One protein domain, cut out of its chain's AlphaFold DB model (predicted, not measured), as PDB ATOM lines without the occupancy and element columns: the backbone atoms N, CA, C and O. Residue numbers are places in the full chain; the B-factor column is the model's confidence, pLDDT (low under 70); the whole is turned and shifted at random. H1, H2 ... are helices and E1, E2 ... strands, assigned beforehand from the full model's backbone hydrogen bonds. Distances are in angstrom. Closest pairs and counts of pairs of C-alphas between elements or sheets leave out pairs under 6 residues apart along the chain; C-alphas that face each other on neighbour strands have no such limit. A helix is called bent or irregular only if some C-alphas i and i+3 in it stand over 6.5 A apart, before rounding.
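This is residues 4 to 112 of the 114 residues of an uncharacterized protein of Euryarchaeota archaeon (UniProt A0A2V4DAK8). A single antiparallel sheet of eight strands curls back on itself into a flattened, nearly closed barrel, its edge strands E6 and E7 coming near each other without pairing. The small helix H1 sits at one end, and residues 82 to 90 of the long E6 to E7 link loop out at the opposite end. The printed part has 109 residues, with E1, E2, E3, H1, E4, E5, E6, E7 and E8 along it; the order across the sheet is E6, E5, E8, E3, E2, E1, E4, E7, and the class is mostly strand. The whole is compact, with a radius of gyration of the C-alphas of 12.6 A and spans of 36 by 29 by 24 A.

E1, residues 4 to 12, begins with C-alpha 4 at (70.142, -79.404, 89.559) and is 25.7 A long. E2, residues 15 to 23, is 25.6 A long, and E3, residues 28 to 33, 16.5 A. H1 holds residues 40 to 43. E4 is residues 49 to 54. E5, residues 61 to 69, is 21.9 A long and bends by 54 degrees at Gln 64. E6 is residues 75 to 78, and E7 residues 93 to 98, with C-alpha 93 at (46.782, -75.931, 85.396). E8, residues 104 to 111, is 23.6 A long and ends with C-alpha 111 at (65.821, -82.778, 99.262).

E1, E2 and E3 form a meander, each strand the antiparallel neighbour of the one before; N 10 and O 17 are 2.8 A apart, N 20 and O 32 3.0 A. E4 is beside E1, with N 11 and O 52 at 2.8 A, and E7 beside E4, with N 95 and O 51 at 2.8 A. E3 pairs in a staggered way, with E8 over residues 28 to 31, where N 29 and O 107 are 2.8 A apart, and with E2 over residues 32 to 33. E5 is beside E8, with N 64 and O 108 at 2.8 A; E5 and E6 are a hairpin, with N 68 and O 77 at 2.8 A. It is a folded sheet, one sheet bent into two leaves: E6, E5, E8 face E2, E1, E4, E7, with E3 as the hinge. The closest C-alphas of edge strands E6 and E7, those of Phe 77 and Val 97, are 7.5 A apart. H1 is on the sheet at a height of 7.5 A, over none of the strands; it is too short for an O i to N i+4 pair, and its one O i to N i+3 pair is within range.

The two C-alphas farthest apart, those of Ser 46 and Thr 112, are 36.3 A apart. The printed part has no cut. The E6 to E7 link, 14 residues, is long. The mean pLDDT of the printed part is 82.9; residue 56, residues 81 to 91 and residue 112 are under 70.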
ATOM      1  N   SER A   4      71.065 -78.792  90.513       83.38
ATOM      2  CA  SER A   4      70.142 -79.404  89.559       83.38
ATOM      3  C   SER A   4      69.338 -78.333  88.850       83.38
ATOM      4  O   SER A   4      68.913 -77.366  89.479       83.38
ATOM      5  N   MET A   5      69.044 -78.532  87.570       85.94
ATOM      6  CA  MET A   5      68.152 -77.629  86.851       85.94
ATOM      7  C   MET A   5      66.744 -77.699  87.453       85.94
ATOM      8  O   MET A   5      66.243 -78.787  87.718       85.94
ATOM      9  N   THR A   6      66.111 -76.545  87.651       85.19
ATOM     10  CA  THR A   6      64.692 -76.377  87.990       85.19
ATOM     11  C   THR A   6      64.036 -75.542  86.901       85.19
ATOM     12  O   THR A   6      64.599 -74.531  86.484       85.19
ATOM     13  N   SER A   7      62.855 -75.938  86.435       87.44
ATOM     14  CA  SER A   7      62.156 -75.245  85.342       87.44
ATOM     15  C   SER A   7      60.661 -75.072  85.600       87.44
ATOM     16  O   SER A   7      60.170 -75.512  86.628       87.44
ATOM     17  N   ILE A   8      59.938 -74.394  84.709       87.56
ATOM     18  CA  ILE A   8      58.470 -74.359  84.613       87.56
ATOM     19  C   ILE A   8      58.081 -73.848  83.224       87.56
ATOM     20  O   ILE A   8      58.776 -73.011  82.641       87.56
ATOM     21  N   GLU A   9      56.951 -74.318  82.706       89.25
ATOM     22  CA  GLU A   9      56.349 -73.776  81.491       89.25
ATOM     23  C   GLU A   9      55.105 -72.940  81.827       89.25
ATOM     24  O   GLU A   9      54.222 -73.379  82.568       89.25
ATOM     25  N   LEU A  10      55.010 -71.744  81.247       89.62
ATOM     26  CA  LEU A  10      53.877 -70.834  81.377       89.62
ATOM     27  C   LEU A  10      53.182 -70.629  80.029       89.62
ATOM     28  O   LEU A  10      53.828 -70.380  79.012       89.62
ATOM     29  N   GLN A  11      51.853 -70.652  80.047       91.19
ATOM     30  CA  GLN A  11      51.015 -70.230  78.929       91.19
ATOM     31  C   GLN A  11      50.596 -68.780  79.150       91.19
ATOM     32  O   GLN A  11      49.820 -68.485  80.061       91.19
ATOM     33  N   VAL A  12      51.111 -67.869  78.327       92.06
ATOM     34  CA  VAL A  12      50.914 -66.422  78.464       92.06
ATOM     35  C   VAL A  12      50.315 -65.861  77.186       92.06
ATOM     36  O   VAL A  12      50.902 -65.995  76.116       92.06
ATOM     37  N   ASN A  13      49.127 -65.253  77.273       92.00
ATOM     38  CA  ASN A  13      48.383 -64.732  76.112       92.00
ATOM     39  C   ASN A  13      48.247 -65.739  74.941       92.00
ATOM     40  O   ASN A  13      48.198 -65.343  73.780       92.00
ATOM     41  N   GLY A  14      48.190 -67.041  75.242       87.62
ATOM     42  CA  GLY A  14      48.095 -68.116  74.245       87.62
ATOM     43  C   GLY A  14      49.432 -68.609  73.675       87.62
ATOM     44  O   GLY A  14      49.417 -69.485  72.815       87.62
ATOM     45  N   GLY A  15      50.570 -68.076  74.134       91.31
ATOM     46  CA  GLY A  15      51.915 -68.555  73.796       91.31
ATOM     47  C   GLY A  15      52.571 -69.352  74.930       91.31
ATOM     48  O   GLY A  15      52.307 -69.087  76.101       91.31
ATOM     49  N   SER A  16      53.454 -70.294  74.581       91.75
ATOM     50  CA  SER A  16      54.252 -71.088  75.531       91.75
ATOM     51  C   SER A  16      55.603 -70.431  75.817       91.75
ATOM     52  O   SER A  16      56.309 -70.037  74.887       91.75
ATOM     53  N   TYR A  17      55.972 -70.347  77.096       93.06
ATOM     54  CA  TYR A  17      57.240 -69.788  77.558       93.06
ATOM     55  C   TYR A  17      57.855 -70.654  78.653       93.06
ATOM     56  O   TYR A  17      57.177 -71.040  79.604       93.06
ATOM     57  N   TRP A  18      59.157 -70.906  78.550       92.12
ATOM     58  CA  TRP A  18      59.900 -71.748  79.485       92.12
ATOM     59  C   TRP A  18      60.829 -70.905  80.348       92.12
ATOM     60  O   TRP A  18      61.581 -70.079  79.830       92.12
ATOM     61  N   PHE A  19      60.794 -71.140  81.655       93.06
ATOM     62  CA  PHE A  19      61.663 -70.486  82.628       93.06
ATOM     63  C   PHE A  19      62.471 -71.540  83.375       93.06
ATOM     64  O   PHE A  19      61.910 -72.566  83.758       93.06
ATOM     65  N   ALA A  20      63.771 -71.314  83.567       90.94
ATOM     66  CA  ALA A  20      64.647 -72.279  84.224       90.94
ATOM     67  C   ALA A  20      65.879 -71.633  84.872       90.94
ATOM     68  O   ALA A  20      66.291 -70.539  84.488       90.94
ATOM     69  N   VAL A  21      66.458 -72.333  85.848       91.31
ATOM     70  CA  VAL A  21      67.740 -72.003  86.483       91.31
ATOM     71  C   VAL A  21      68.339 -73.247  87.136       91.31
ATOM     72  O   VAL A  21      67.624 -74.198  87.457       91.31
ATOM     73  N   ASP A  22      69.638 -73.221  87.387       89.56
ATOM     74  CA  ASP A  22      70.288 -74.152  88.301       89.56
ATOM     75  C   ASP A  22      69.905 -73.834  89.754       89.56
ATOM     76  O   ASP A  22      70.032 -72.699  90.211       89.56
ATOM     77  N   ALA A  23      69.442 -74.840  90.492       86.38
ATOM     78  CA  ALA A  23      68.965 -74.718  91.862       86.38
ATOM     79  C   ALA A  23      69.722 -75.652  92.812       86.38
ATOM     80  O   ALA A  23      70.201 -76.725  92.440       86.38
ATOM     81  N   THR A  24      69.788 -75.234  94.074       85.88
ATOM     82  CA  THR A  24      70.299 -76.024  95.200       85.88
ATOM     83  C   THR A  24      69.164 -76.261  96.185       85.88
ATOM     84  O   THR A  24      68.319 -75.385  96.360       85.88
ATOM     85  N   ASP A  25      69.160 -77.423  96.833       83.56
ATOM     86  CA  ASP A  25      68.227 -77.776  97.907       83.56
ATOM     87  C   ASP A  25      68.016 -76.646  98.937       83.56
ATOM     88  O   ASP A  25      68.961 -75.973  99.362       83.56
ATOM     89  N   GLY A  26      66.756 -76.432  99.322       79.12
ATOM     90  CA  GLY A  26      66.337 -75.513 100.376       79.12
ATOM     91  C   GLY A  26      66.439 -74.039  99.997       79.12
ATOM     92  O   GLY A  26      66.156 -73.173 100.825       79.12
ATOM     93  N   THR A  27      66.836 -73.733  98.759       86.38
ATOM     94  CA  THR A  27      67.109 -72.367  98.318       86.38
ATOM     95  C   THR A  27      66.028 -71.884  97.358       86.38
ATOM     96  O   THR A  27      65.698 -72.537  96.368       86.38
ATOM     97  N   ALA A  28      65.461 -70.710  97.647       87.56
ATOM     98  CA  ALA A  28      64.605 -70.017  96.698       87.56
ATOM     99  C   ALA A  28      65.467 -69.435  95.570       87.56
ATOM    100  O   ALA A  28      66.414 -68.697  95.830       87.56
ATOM    101  N   THR A  29      65.126 -69.757  94.328       90.31
ATOM    102  CA  THR A  29      65.892 -69.365  93.142       90.31
ATOM    103  C   THR A  29      64.983 -68.613  92.175       90.31
ATOM    104  O   THR A  29      63.826 -68.999  91.988       90.31
ATOM    105  N   GLU A  30      65.470 -67.514  91.598       93.19
ATOM    106  CA  GLU A  30      64.739 -66.763  90.572       93.19
ATOM    107  C   GLU A  30      64.827 -67.506  89.235       93.19
ATOM    108  O   GLU A  30      65.915 -67.816  88.755       93.19
ATOM    109  N   LEU A  31      63.671 -67.793  88.640       92.50
ATOM    110  CA  LEU A  31      63.583 -68.404  87.323       92.50
ATOM    111  C   LEU A  31      63.592 -67.314  86.247       92.50
ATOM    112  O   LEU A  31      62.822 -66.351  86.309       92.50
ATOM    113  N   VAL A  32      64.418 -67.507  85.221       94.75
ATOM    114  CA  VAL A  32      64.535 -66.598  84.072       94.75
ATOM    115  C   VAL A  32      64.096 -67.290  82.789       94.75
ATOM    116  O   VAL A  32      64.155 -68.515  82.687       94.75
ATOM    117  N   ASN A  33      63.626 -66.514  81.813       93.88
ATOM    118  CA  ASN A  33      63.187 -67.045  80.529       93.88
ATOM    119  C   ASN A  33      64.370 -67.718  79.833       93.88
ATOM    120  O   ASN A  33      65.372 -67.067  79.544       93.88
ATOM    121  N   LEU A  34      64.234 -69.000  79.509       91.06
ATOM    122  CA  LEU A  34      65.300 -69.792  78.906       91.06
ATOM    123  C   LEU A  34      65.776 -69.209  77.565       91.06
ATOM    124  O   LEU A  34      66.951 -69.312  77.229       91.06
ATOM    125  N   ALA A  35      64.880 -68.567  76.807       90.25
ATOM    126  CA  ALA A  35      65.201 -68.010  75.496       90.25
ATOM    127  C   ALA A  35      65.954 -66.667  75.551       90.25
ATOM    128  O   ALA A  35      66.587 -66.295  74.564       90.25
ATOM    129  N   SER A  36      65.870 -65.918  76.657       92.19
ATOM    130  CA  SER A  36      66.397 -64.542  76.731       92.19
ATOM    131  C   SER A  36      67.194 -64.209  77.993       92.19
ATOM    132  O   SER A  36      67.821 -63.154  78.045       92.19
ATOM    133  N   GLY A  37      67.167 -65.060  79.018       91.62
ATOM    134  CA  GLY A  37      67.763 -64.791  80.329       91.62
ATOM    135  C   GLY A  37      67.061 -63.683  81.123       91.62
ATOM    136  O   GLY A  37      67.592 -63.223  82.128       91.62
ATOM    137  N   LEU A  38      65.882 -63.230  80.683       91.56
ATOM    138  CA  LEU A  38      65.144 -62.140  81.322       91.56
ATOM    139  C   LEU A  38      64.099 -62.664  82.315       91.56
ATOM    140  O   LEU A  38      63.426 -63.664  82.063       91.56
ATOM    141  N   SER A  39      63.893 -61.936  83.412       89.62
ATOM    142  CA  SER A  39      62.801 -62.183  84.363       89.62
ATOM    143  C   SER A  39      61.417 -61.925  83.739       89.62
ATOM    144  O   SER A  39      61.288 -61.304  82.676       89.62
ATOM    145  N   ILE A  40      60.358 -62.372  84.420       91.56
ATOM    146  CA  ILE A  40      58.954 -62.268  83.976       91.56
ATOM    147  C   ILE A  40      58.570 -60.839  83.565       91.56
ATOM    148  O   ILE A  40      58.078 -60.634  82.456       91.56
ATOM    149  N   GLY A  41      58.831 -59.850  84.422       88.62
ATOM    150  CA  GLY A  41      58.438 -58.457  84.189       88.62
ATOM    151  C   GLY A  41      59.186 -57.748  83.057       88.62
ATOM    152  O   GLY A  41      58.739 -56.697  82.609       88.62
ATOM    153  N   ASN A  42      60.303 -58.324  82.604       89.94
ATOM    154  CA  ASN A  42      61.066 -57.858  81.443       89.94
ATOM    155  C   ASN A  42      60.671 -58.614  80.167       89.94
ATOM    156  O   ASN A  42      60.783 -58.083  79.067       89.94
ATOM    157  N   THR A  43      60.224 -59.864  80.313       92.44
ATOM    158  CA  THR A  43      59.821 -60.726  79.197       92.44
ATOM    159  C   THR A  43      58.436 -60.363  78.667       92.44
ATOM    160  O   THR A  43      58.217 -60.383  77.457       92.44
ATOM    161  N   PHE A  44      57.493 -60.042  79.554       90.81
ATOM    162  CA  PHE A  44      56.106 -59.770  79.184       90.81
ATOM    163  C   PHE A  44      55.729 -58.313  79.432       90.81
ATOM    164  O   PHE A  44      56.104 -57.714  80.436       90.81
ATOM    165  N   SER A  45      54.921 -57.750  78.535       85.69
ATOM    166  CA  SER A  45      54.317 -56.437  78.745       85.69
ATOM    167  C   SER A  45      53.321 -56.463  79.905       85.69
ATOM    168  O   SER A  45      52.631 -57.463  80.124       85.69
ATOM    169  N   SER A  46      53.165 -55.321  80.578       86.81
ATOM    170  CA  SER A  46      52.101 -55.124  81.567       86.81
ATOM    171  C   SER A  46      50.734 -55.522  80.996       86.81
ATOM    172  O   SER A  46      50.382 -55.139  79.878       86.81
ATOM    173  N   GLY A  47      49.972 -56.307  81.758       85.56
ATOM    174  CA  GLY A  47      48.652 -56.805  81.373       85.56
ATOM    175  C   GLY A  47      48.645 -58.160  80.663       85.56
ATOM    176  O   GLY A  47      47.558 -58.687  80.427       85.56
ATOM    177  N   ALA A  48      49.808 -58.750  80.361       90.94
ATOM    178  CA  ALA A  48      49.877 -60.131  79.884       90.94
ATOM    179  C   ALA A  48      49.272 -61.095  80.916       90.94
ATOM    180  O   ALA A  48      49.477 -60.926  82.113       90.94
ATOM    181  N   VAL A  49      48.516 -62.096  80.468       91.62
ATOM    182  CA  VAL A  49      47.822 -63.035  81.355       91.62
ATOM    183  C   VAL A  49      48.502 -64.391  81.297       91.62
ATOM    184  O   VAL A  49      48.515 -65.022  80.240       91.62
ATOM    185  N   ILE A  50      48.994 -64.864  82.441       91.12
ATOM    186  CA  ILE A  50      49.369 -66.264  82.639       91.12
ATOM    187  C   ILE A  50      48.064 -67.045  82.759       91.12
ATOM    188  O   ILE A  50      47.402 -67.017  83.797       91.12
ATOM    189  N   SER A  51      47.647 -67.687  81.673       88.94
ATOM    190  CA  SER A  51      46.405 -68.455  81.635       88.94
ATOM    191  C   SER A  51      46.597 -69.819  82.272       88.94
ATOM    192  O   SER A  51      45.715 -70.269  83.002       88.94
ATOM    193  N   HIS A  52      47.759 -70.435  82.047       86.31
ATOM    194  CA  HIS A  52      48.080 -71.728  82.617       86.31
ATOM    195  C   HIS A  52      49.561 -71.900  82.952       86.31
ATOM    196  O   HIS A  52      50.416 -71.177  82.443       86.31
ATOM    197  N   ALA A  53      49.856 -72.903  83.772       83.44
ATOM    198  CA  ALA A  53      51.206 -73.362  84.062       83.44
ATOM    199  C   ALA A  53      51.287 -74.886  83.971       83.44
ATOM    200  O   ALA A  53      50.331 -75.584  84.312       83.44
ATOM    201  N   ARG A  54      52.433 -75.402  83.538       81.00
ATOM    202  CA  ARG A  54      52.759 -76.826  83.587       81.00
ATOM    203  C   ARG A  54      53.981 -77.026  84.466       81.00
ATOM    204  O   ARG A  54      54.907 -76.220  84.437       81.00
ATOM    205  N   GLY A  55      53.934 -78.103  85.248       70.88
ATOM    206  CA  GLY A  55      54.931 -78.408  86.256       70.88
ATOM    207  C   GLY A  55      56.359 -78.482  85.724       70.88
ATOM    208  O   GLY A  55      56.607 -78.855  84.579       70.88
ATOM    209  N   GLY A  56      57.270 -78.061  86.590       69.25
ATOM    210  CA  GLY A  56      58.686 -77.912  86.337       69.25
ATOM    211  C   GLY A  56      59.500 -79.173  86.519       69.25
ATOM    212  O   GLY A  56      59.364 -79.828  87.541       69.25
ATOM    213  N   TYR A  57      60.412 -79.463  85.595       71.69
ATOM    214  CA  TYR A  57      61.398 -80.520  85.798       71.69
ATOM    215  C   TYR A  57      62.435 -80.099  86.845       71.69
ATOM    216  O   TYR A  57      62.975 -78.990  86.748       71.69
ATOM    217  N   CYS A  58      62.733 -80.995  87.790       73.25
ATOM    218  CA  CYS A  58      63.912 -80.929  88.644       73.25
ATOM    219  C   CYS A  58      64.512 -82.332  88.807       73.25
ATOM    220  O   CYS A  58      63.834 -83.244  89.263       73.25
ATOM    221  N   GLU A  59      65.765 -82.511  88.385       72.25
ATOM    222  CA  GLU A  59      66.398 -83.835  88.280       72.25
ATOM    223  C   GLU A  59      66.715 -84.468  89.640       72.25
ATOM    224  O   GLU A  59      66.610 -85.681  89.787       72.25
ATOM    225  N   ASN A  60      67.096 -83.659  90.635       73.75
ATOM    226  CA  ASN A  60      67.588 -84.161  91.923       73.75
ATOM    227  C   ASN A  60      66.805 -83.665  93.156       73.75
ATOM    228  O   ASN A  60      67.110 -84.108  94.264       73.75
ATOM    229  N   PHE A  61      65.843 -82.743  93.006       75.25
ATOM    230  CA  PHE A  61      65.180 -82.075  94.136       75.25
ATOM    231  C   PHE A  61      63.682 -81.847  93.954       75.25
ATOM    232  O   PHE A  61      63.206 -81.540  92.862       75.25
ATOM    233  N   SER A  62      62.965 -81.827  95.081       76.88
ATOM    234  CA  SER A  62      61.529 -81.586  95.132       76.88
ATOM    235  C   SER A  62      61.198 -80.124  95.046       76.88
ATOM    236  O   SER A  62      61.506 -79.381  95.971       76.88
ATOM    237  N   ILE A  63      60.501 -79.693  93.991       80.62
ATOM    238  CA  ILE A  63      59.969 -78.330  93.960       80.62
ATOM    239  C   ILE A  63      58.833 -78.230  94.987       80.62
ATOM    240  O   ILE A  63      57.761 -78.811  94.822       80.62
ATOM    241  N   GLN A  64      59.077 -77.461  96.045       78.81
ATOM    242  CA  GLN A  64      58.160 -77.237  97.165       78.81
ATOM    243  C   GLN A  64      57.118 -76.160  96.861       78.81
ATOM    244  O   GLN A  64      56.033 -76.141  97.438       78.81
ATOM    245  N   GLY A  65      57.442 -75.236  95.959       80.69
ATOM    246  CA  GLY A  65      56.512 -74.202  95.544       80.69
ATOM    247  C   GLY A  65      57.115 -73.243  94.536       80.69
ATOM    248  O   GLY A  65      58.323 -73.010  94.518       80.69
ATOM    249  N   ILE A  66      56.236 -72.673  93.718       85.06
ATOM    250  CA  ILE A  66      56.565 -71.608  92.778       85.06
ATOM    251  C   ILE A  66      55.681 -70.410  93.107       85.06
ATOM    252  O   ILE A  66      54.483 -70.550  93.374       85.06
ATOM    253  N   ARG A  67      56.281 -69.225  93.129       89.81
ATOM    254  CA  ARG A  67      55.627 -67.969  93.484       89.81
ATOM    255  C   ARG A  67      55.912 -66.927  92.422       89.81
ATOM    256  O   ARG A  67      57.042 -66.794  91.961       89.81
ATOM    257  N   LEU A  68      54.878 -66.181  92.075       90.81
ATOM    258  CA  LEU A  68      55.002 -64.933  91.352       90.81
ATOM    259  C   LEU A  68      55.116 -63.810  92.379       90.81
ATOM    260  O   LEU A  68      54.218 -63.638  93.207       90.81
ATOM    261  N   LEU A  69      56.219 -63.077  92.329       92.25
ATOM    262  CA  LEU A  69      56.504 -61.965  93.220       92.25
ATOM    263  C   LEU A  69      56.263 -60.643  92.489       92.25
ATOM    264  O   LEU A  69      56.618 -60.505  91.315       92.25
ATOM    265  N   ASP A  70      55.641 -59.695  93.182       89.88
ATOM    266  CA  ASP A  70      55.500 -58.317  92.716       89.88
ATOM    267  C   ASP A  70      56.844 -57.554  92.826       89.88
ATOM    268  O   ASP A  70      57.819 -58.083  93.368       89.88
ATOM    269  N   PRO A  71      56.932 -56.303  92.340       87.81
ATOM    270  CA  PRO A  71      58.172 -55.520  92.390       87.81
ATOM    271  C   PRO A  71      58.672 -55.195  93.801       87.81
ATOM    272  O   PRO A  71      59.800 -54.732  93.957       87.81
ATOM    273  N   GLN A  72      57.834 -55.372  94.822       90.19
ATOM    274  CA  GLN A  72      58.175 -55.179  96.227       90.19
ATOM    275  C   GLN A  72      58.599 -56.497  96.900       90.19
ATOM    276  O   GLN A  72      58.971 -56.486  98.072       90.19
ATOM    277  N   GLY A  73      58.568 -57.619  96.171       88.69
ATOM    278  CA  GLY A  73      58.901 -58.951  96.668       88.69
ATOM    279  C   GLY A  73      57.745 -59.662  97.378       88.69
ATOM    280  O   GLY A  73      57.957 -60.735  97.947       88.69
ATOM    281  N   ASN A  74      56.526 -59.113  97.358       90.94
ATOM    282  CA  ASN A  74      55.366 -59.787  97.939       90.94
ATOM    283  C   ASN A  74      54.841 -60.863  96.993       90.94
ATOM    284  O   ASN A  74      54.935 -60.750  95.772       90.94
ATOM    285  N   VAL A  75      54.217 -61.899  97.554       91.25
ATOM    286  CA  VAL A  75      53.586 -62.961  96.762       91.25
ATOM    287  C   VAL A  75      52.324 -62.417  96.094       91.25
ATOM    288  O   VAL A  75      51.279 -62.298  96.730       91.25
ATOM    289  N   ALA A  76      52.415 -62.124  94.799       88.19
ATOM    290  CA  ALA A  76      51.270 -61.774  93.965       88.19
ATOM    291  C   ALA A  76      50.417 -63.008  93.645       88.19
ATOM    292  O   ALA A  76      49.194 -62.923  93.537       88.19
ATOM    293  N   PHE A  77      51.063 -64.166  93.491       87.12
ATOM    294  CA  PHE A  77      50.390 -65.443  93.292       87.12
ATOM    295  C   PHE A  77      51.280 -66.606  93.726       87.12
ATOM    296  O   PHE A  77      52.493 -66.586  93.515       87.12
ATOM    297  N   GLN A  78      50.676 -67.649  94.289       87.38
ATOM    298  CA  GLN A  78      51.348 -68.916  94.553       87.38
ATOM    299  C   GLN A  78      50.745 -69.987  93.652       87.38
ATOM    300  O   GLN A  78      49.540 -70.228  93.686       87.38
ATOM    301  N   PHE A  79      51.592 -70.623  92.846       80.06
ATOM    302  CA  PHE A  79      51.149 -71.670  91.940       80.06
ATOM    303  C   PHE A  79      50.735 -72.910  92.744       80.06
ATOM    304  O   PHE A  79      51.423 -73.263  93.709       80.06
ATOM    305  N   PRO A  80      49.612 -73.560  92.383       72.31
ATOM    306  CA  PRO A  80      49.167 -74.767  93.063       72.31
ATOM    307  C   PRO A  80      50.238 -75.857  92.954       72.31
ATOM    308  O   PRO A  80      50.787 -76.107  91.881       72.31
ATOM    309  N   VAL A  81      50.542 -76.491  94.086       63.34
ATOM    310  CA  VAL A  81      51.545 -77.554  94.171       63.34
ATOM    311  C   VAL A  81      50.895 -78.855  93.721       63.34
ATOM    312  O   VAL A  81      50.102 -79.442  94.453       63.34
ATOM    313  N   VAL A  82      51.235 -79.320  92.523       56.00
ATOM    314  CA  VAL A  82      50.981 -80.704  92.118       56.00
ATOM    315  C   VAL A  82      52.332 -81.318  91.841       56.00
ATOM    316  O   VAL A  82      52.982 -80.885  90.897       56.00
ATOM    317  N   ASN A  83      52.749 -82.226  92.731       57.91
ATOM    318  CA  ASN A  83      54.034 -82.931  92.785       57.91
ATOM    319  C   ASN A  83      54.911 -82.727  91.535       57.91
ATOM    320  O   ASN A  83      54.904 -83.545  90.612       57.91
ATOM    321  N   LEU A  84      55.599 -81.580  91.491       58.59
ATOM    322  CA  LEU A  84      56.188 -81.058  90.256       58.59
ATOM    323  C   LEU A  84      57.335 -81.953  89.766       58.59
ATOM    324  O   LEU A  84      57.627 -81.965  88.578       58.59
ATOM    325  N   GLU A  85      57.929 -82.746  90.662       54.31
ATOM    326  CA  GLU A  85      58.966 -83.727  90.332       54.31
ATOM    327  C   GLU A  85      58.462 -84.949  89.576       54.31
ATOM    328  O   GLU A  85      59.151 -85.466  88.703       54.31
ATOM    329  N   GLN A  86      57.299 -85.476  89.960       50.59
ATOM    330  CA  GLN A  86      56.872 -86.813  89.534       50.59
ATOM    331  C   GLN A  86      55.926 -86.783  88.344       50.59
ATOM    332  O   GLN A  86      55.574 -87.824  87.790       50.59
ATOM    333  N   GLN A  87      55.503 -85.594  87.941       47.66
ATOM    334  CA  GLN A  87      54.553 -85.440  86.873       47.66
ATOM    335  C   GLN A  87      55.173 -84.624  85.738       47.66
ATOM    336  O   GLN A  87      55.215 -83.395  85.762       47.66
ATOM    337  N   ASN A  88      55.436 -85.316  84.624       50.25
ATOM    338  CA  ASN A  88      54.811 -84.886  83.375       50.25
ATOM    339  C   ASN A  88      53.310 -84.772  83.667       50.25
ATOM    340  O   ASN A  88      52.562 -85.713  83.428       50.25
ATOM    341  N   ALA A  89      52.891 -83.683  84.314       46.44
ATOM    342  CA  ALA A  89      51.496 -83.461  84.628       46.44
ATOM    343  C   ALA A  89      50.814 -83.445  83.277       46.44
ATOM    344  O   ALA A  89      51.117 -82.586  82.445       46.44
ATOM    345  N   GLU A  90      50.010 -84.466  83.002       49.59
ATOM    346  CA  GLU A  90      49.202 -84.530  81.800       49.59
ATOM    347  C   GLU A  90      48.146 -83.427  81.917       49.59
ATOM    348  O   GLU A  90      47.011 -83.658  82.317       49.59
ATOM    349  N   GLY A  91      48.551 -82.181  81.675       64.00
ATOM    350  CA  GLY A  91      47.676 -81.031  81.785       64.00
ATOM    351  C   GLY A  91      48.372 -79.751  82.223       64.00
ATOM    352  O   GLY A  91      49.239 -79.717  83.094       64.00
ATOM    353  N   TYR A  92      47.920 -78.670  81.608       74.25
ATOM    354  CA  TYR A  92      48.137 -77.313  82.070       74.25
ATOM    355  C   TYR A  92      47.143 -76.991  83.196       74.25
ATOM    356  O   TYR A  92      45.940 -77.202  83.043       74.25
ATOM    357  N   TYR A  93      47.624 -76.431  84.306       77.88
ATOM    358  CA  TYR A  93      46.782 -75.931  85.396       77.88
ATOM    359  C   TYR A  93      46.327 -74.510  85.099       77.88
ATOM    360  O   TYR A  93      47.159 -73.680  84.747       77.88
ATOM    361  N   ALA A  94      45.042 -74.204  85.274       81.56
ATOM    362  CA  ALA A  94      44.535 -72.842  85.110       81.56
ATOM    363  C   ALA A  94      45.087 -71.900  86.202       81.56
ATOM    364  O   ALA A  94      45.140 -72.264  87.375       81.56
ATOM    365  N   VAL A  95      45.487 -70.685  85.807       80.88
ATOM    366  CA  VAL A  95      46.139 -69.678  86.669       80.88
ATOM    367  C   VAL A  95      45.357 -68.357  86.667       80.88
ATOM    368  O   VAL A  95      44.815 -67.961  87.694       80.88
ATOM    369  N   GLY A  96      45.253 -67.681  85.518       81.56
ATOM    370  CA  GLY A  96      44.458 -66.454  85.343       81.56
ATOM    371  C   GLY A  96      45.092 -65.154  85.866       81.56
ATOM    372  O   GLY A  96      44.374 -64.185  86.112       81.56
ATOM    373  N   VAL A  97      46.415 -65.097  86.036       86.19
ATOM    374  CA  VAL A  97      47.110 -63.955  86.663       86.19
ATOM    375  C   VAL A  97      47.578 -62.940  85.622       86.19
ATOM    376  O   VAL A  97      48.271 -63.299  84.673       86.19
ATOM    377  N   LYS A  98      47.246 -61.657  85.820       88.94
ATOM    378  CA  LYS A  98      47.784 -60.538  85.028       88.94
ATOM    379  C   LYS A  98      49.158 -60.128  85.554       88.94
ATOM    380  O   LYS A  98      49.295 -59.790  86.724       88.94
ATOM    381  N   VAL A  99      50.151 -60.125  84.677       85.94
ATOM    382  CA  VAL A  99      51.534 -59.746  84.968       85.94
ATOM    383  C   VAL A  99      51.680 -58.224  84.925       85.94
ATOM    384  O   VAL A  99      51.122 -57.563  84.046       85.94
ATOM    385  N   GLY A 100      52.444 -57.668  85.866       81.69
ATOM    386  CA  GLY A 100      52.889 -56.275  85.856       81.69
ATOM    387  C   GLY A 100      54.386 -56.140  85.552       81.69
ATOM    388  O   GLY A 100      55.111 -57.125  85.428       81.69
ATOM    389  N   LEU A 101      54.861 -54.899  85.448       83.62
ATOM    390  CA  LEU A 101      56.291 -54.611  85.276       83.62
ATOM    391  C   LEU A 101      57.094 -55.110  86.481       83.62
ATOM    392  O   LEU A 101      56.624 -54.976  87.605       83.62
ATOM    393  N   ASN A 102      58.305 -55.622  86.246       87.12
ATOM    394  CA  ASN A 102      59.257 -56.103  87.265       87.12
ATOM    395  C   ASN A 102      58.775 -57.264  88.151       87.12
ATOM    396  O   ASN A 102      59.293 -57.465  89.244       87.12
ATOM    397  N   TYR A 103      57.798 -58.040  87.689       91.88
ATOM    398  CA  TYR A 103      57.409 -59.269  88.371       91.88
ATOM    399  C   TYR A 103      58.519 -60.321  88.253       91.88
ATOM    400  O   TYR A 103      59.214 -60.391  87.231       91.88
ATOM    401  N   GLN A 104      58.647 -61.165  89.271       92.81
ATOM    402  CA  GLN A 104      59.622 -62.256  89.314       92.81
ATOM    403  C   GLN A 104      58.935 -63.600  89.525       92.81
ATOM    404  O   GLN A 104      57.898 -63.686  90.179       92.81
ATOM    405  N   LEU A 105      59.528 -64.660  88.981       92.25
ATOM    406  CA  LEU A 105      59.129 -66.032  89.264       92.25
ATOM    407  C   LEU A 105      60.191 -66.654  90.160       92.25
ATOM    408  O   LEU A 105      61.366 -66.643  89.813       92.25
ATOM    409  N   SER A 106      59.788 -67.188  91.304       91.88
ATOM    410  CA  SER A 106      60.694 -67.831  92.250       91.88
ATOM    411  C   SER A 106      60.245 -69.257  92.516       91.88
ATOM    412  O   SER A 106      59.052 -69.500  92.704       91.88
ATOM    413  N   ALA A 107      61.193 -70.189  92.541       88.62
ATOM    414  CA  ALA A 107      60.968 -71.579  92.912       88.62
ATOM    415  C   ALA A 107      61.797 -71.934  94.146       88.62
ATOM    416  O   ALA A 107      62.952 -71.529  94.255       88.62
ATOM    417  N   THR A 108      61.227 -72.708  95.065       87.69
ATOM    418  CA  THR A 108      61.946 -73.281  96.211       87.69
ATOM    419  C   THR A 108      61.994 -74.792  96.064       87.69
ATOM    420  O   THR A 108      60.970 -75.415  95.782       87.69
ATOM    421  N   THR A 109      63.171 -75.373  96.266       84.69
ATOM    422  CA  THR A 109      63.401 -76.820  96.206       84.69
ATOM    423  C   THR A 109      63.618 -77.411  97.607       84.69
ATOM    424  O   THR A 109      63.837 -76.679  98.571       84.69
ATOM    425  N   SER A 110      63.530 -78.735  97.727       80.12
ATOM    426  CA  SER A 110      63.836 -79.536  98.919       80.12
ATOM    427  C   SER A 110      64.575 -80.805  98.498       80.12
ATOM    428  O   SER A 110      64.370 -81.283  97.383       80.12
ATOM    429  N   ALA A 111      65.350 -81.410  99.398       70.75
ATOM    430  CA  ALA A 111      65.821 -82.778  99.262       70.75
ATOM    431  C   ALA A 111      64.632 -83.670  98.903       70.75
ATOM    432  O   ALA A 111      63.527 -83.456  99.419       70.75
ATOM    433  N   THR A 112      64.881 -84.622  98.004       63.75
ATOM    434  CA  THR A 112      63.892 -85.563  97.476       63.75
ATOM    435  C   THR A 112      63.023 -86.092  98.617       63.75
ATOM    436  O   THR A 112      63.561 -86.537  99.635       63.75
TER     437      THR A 112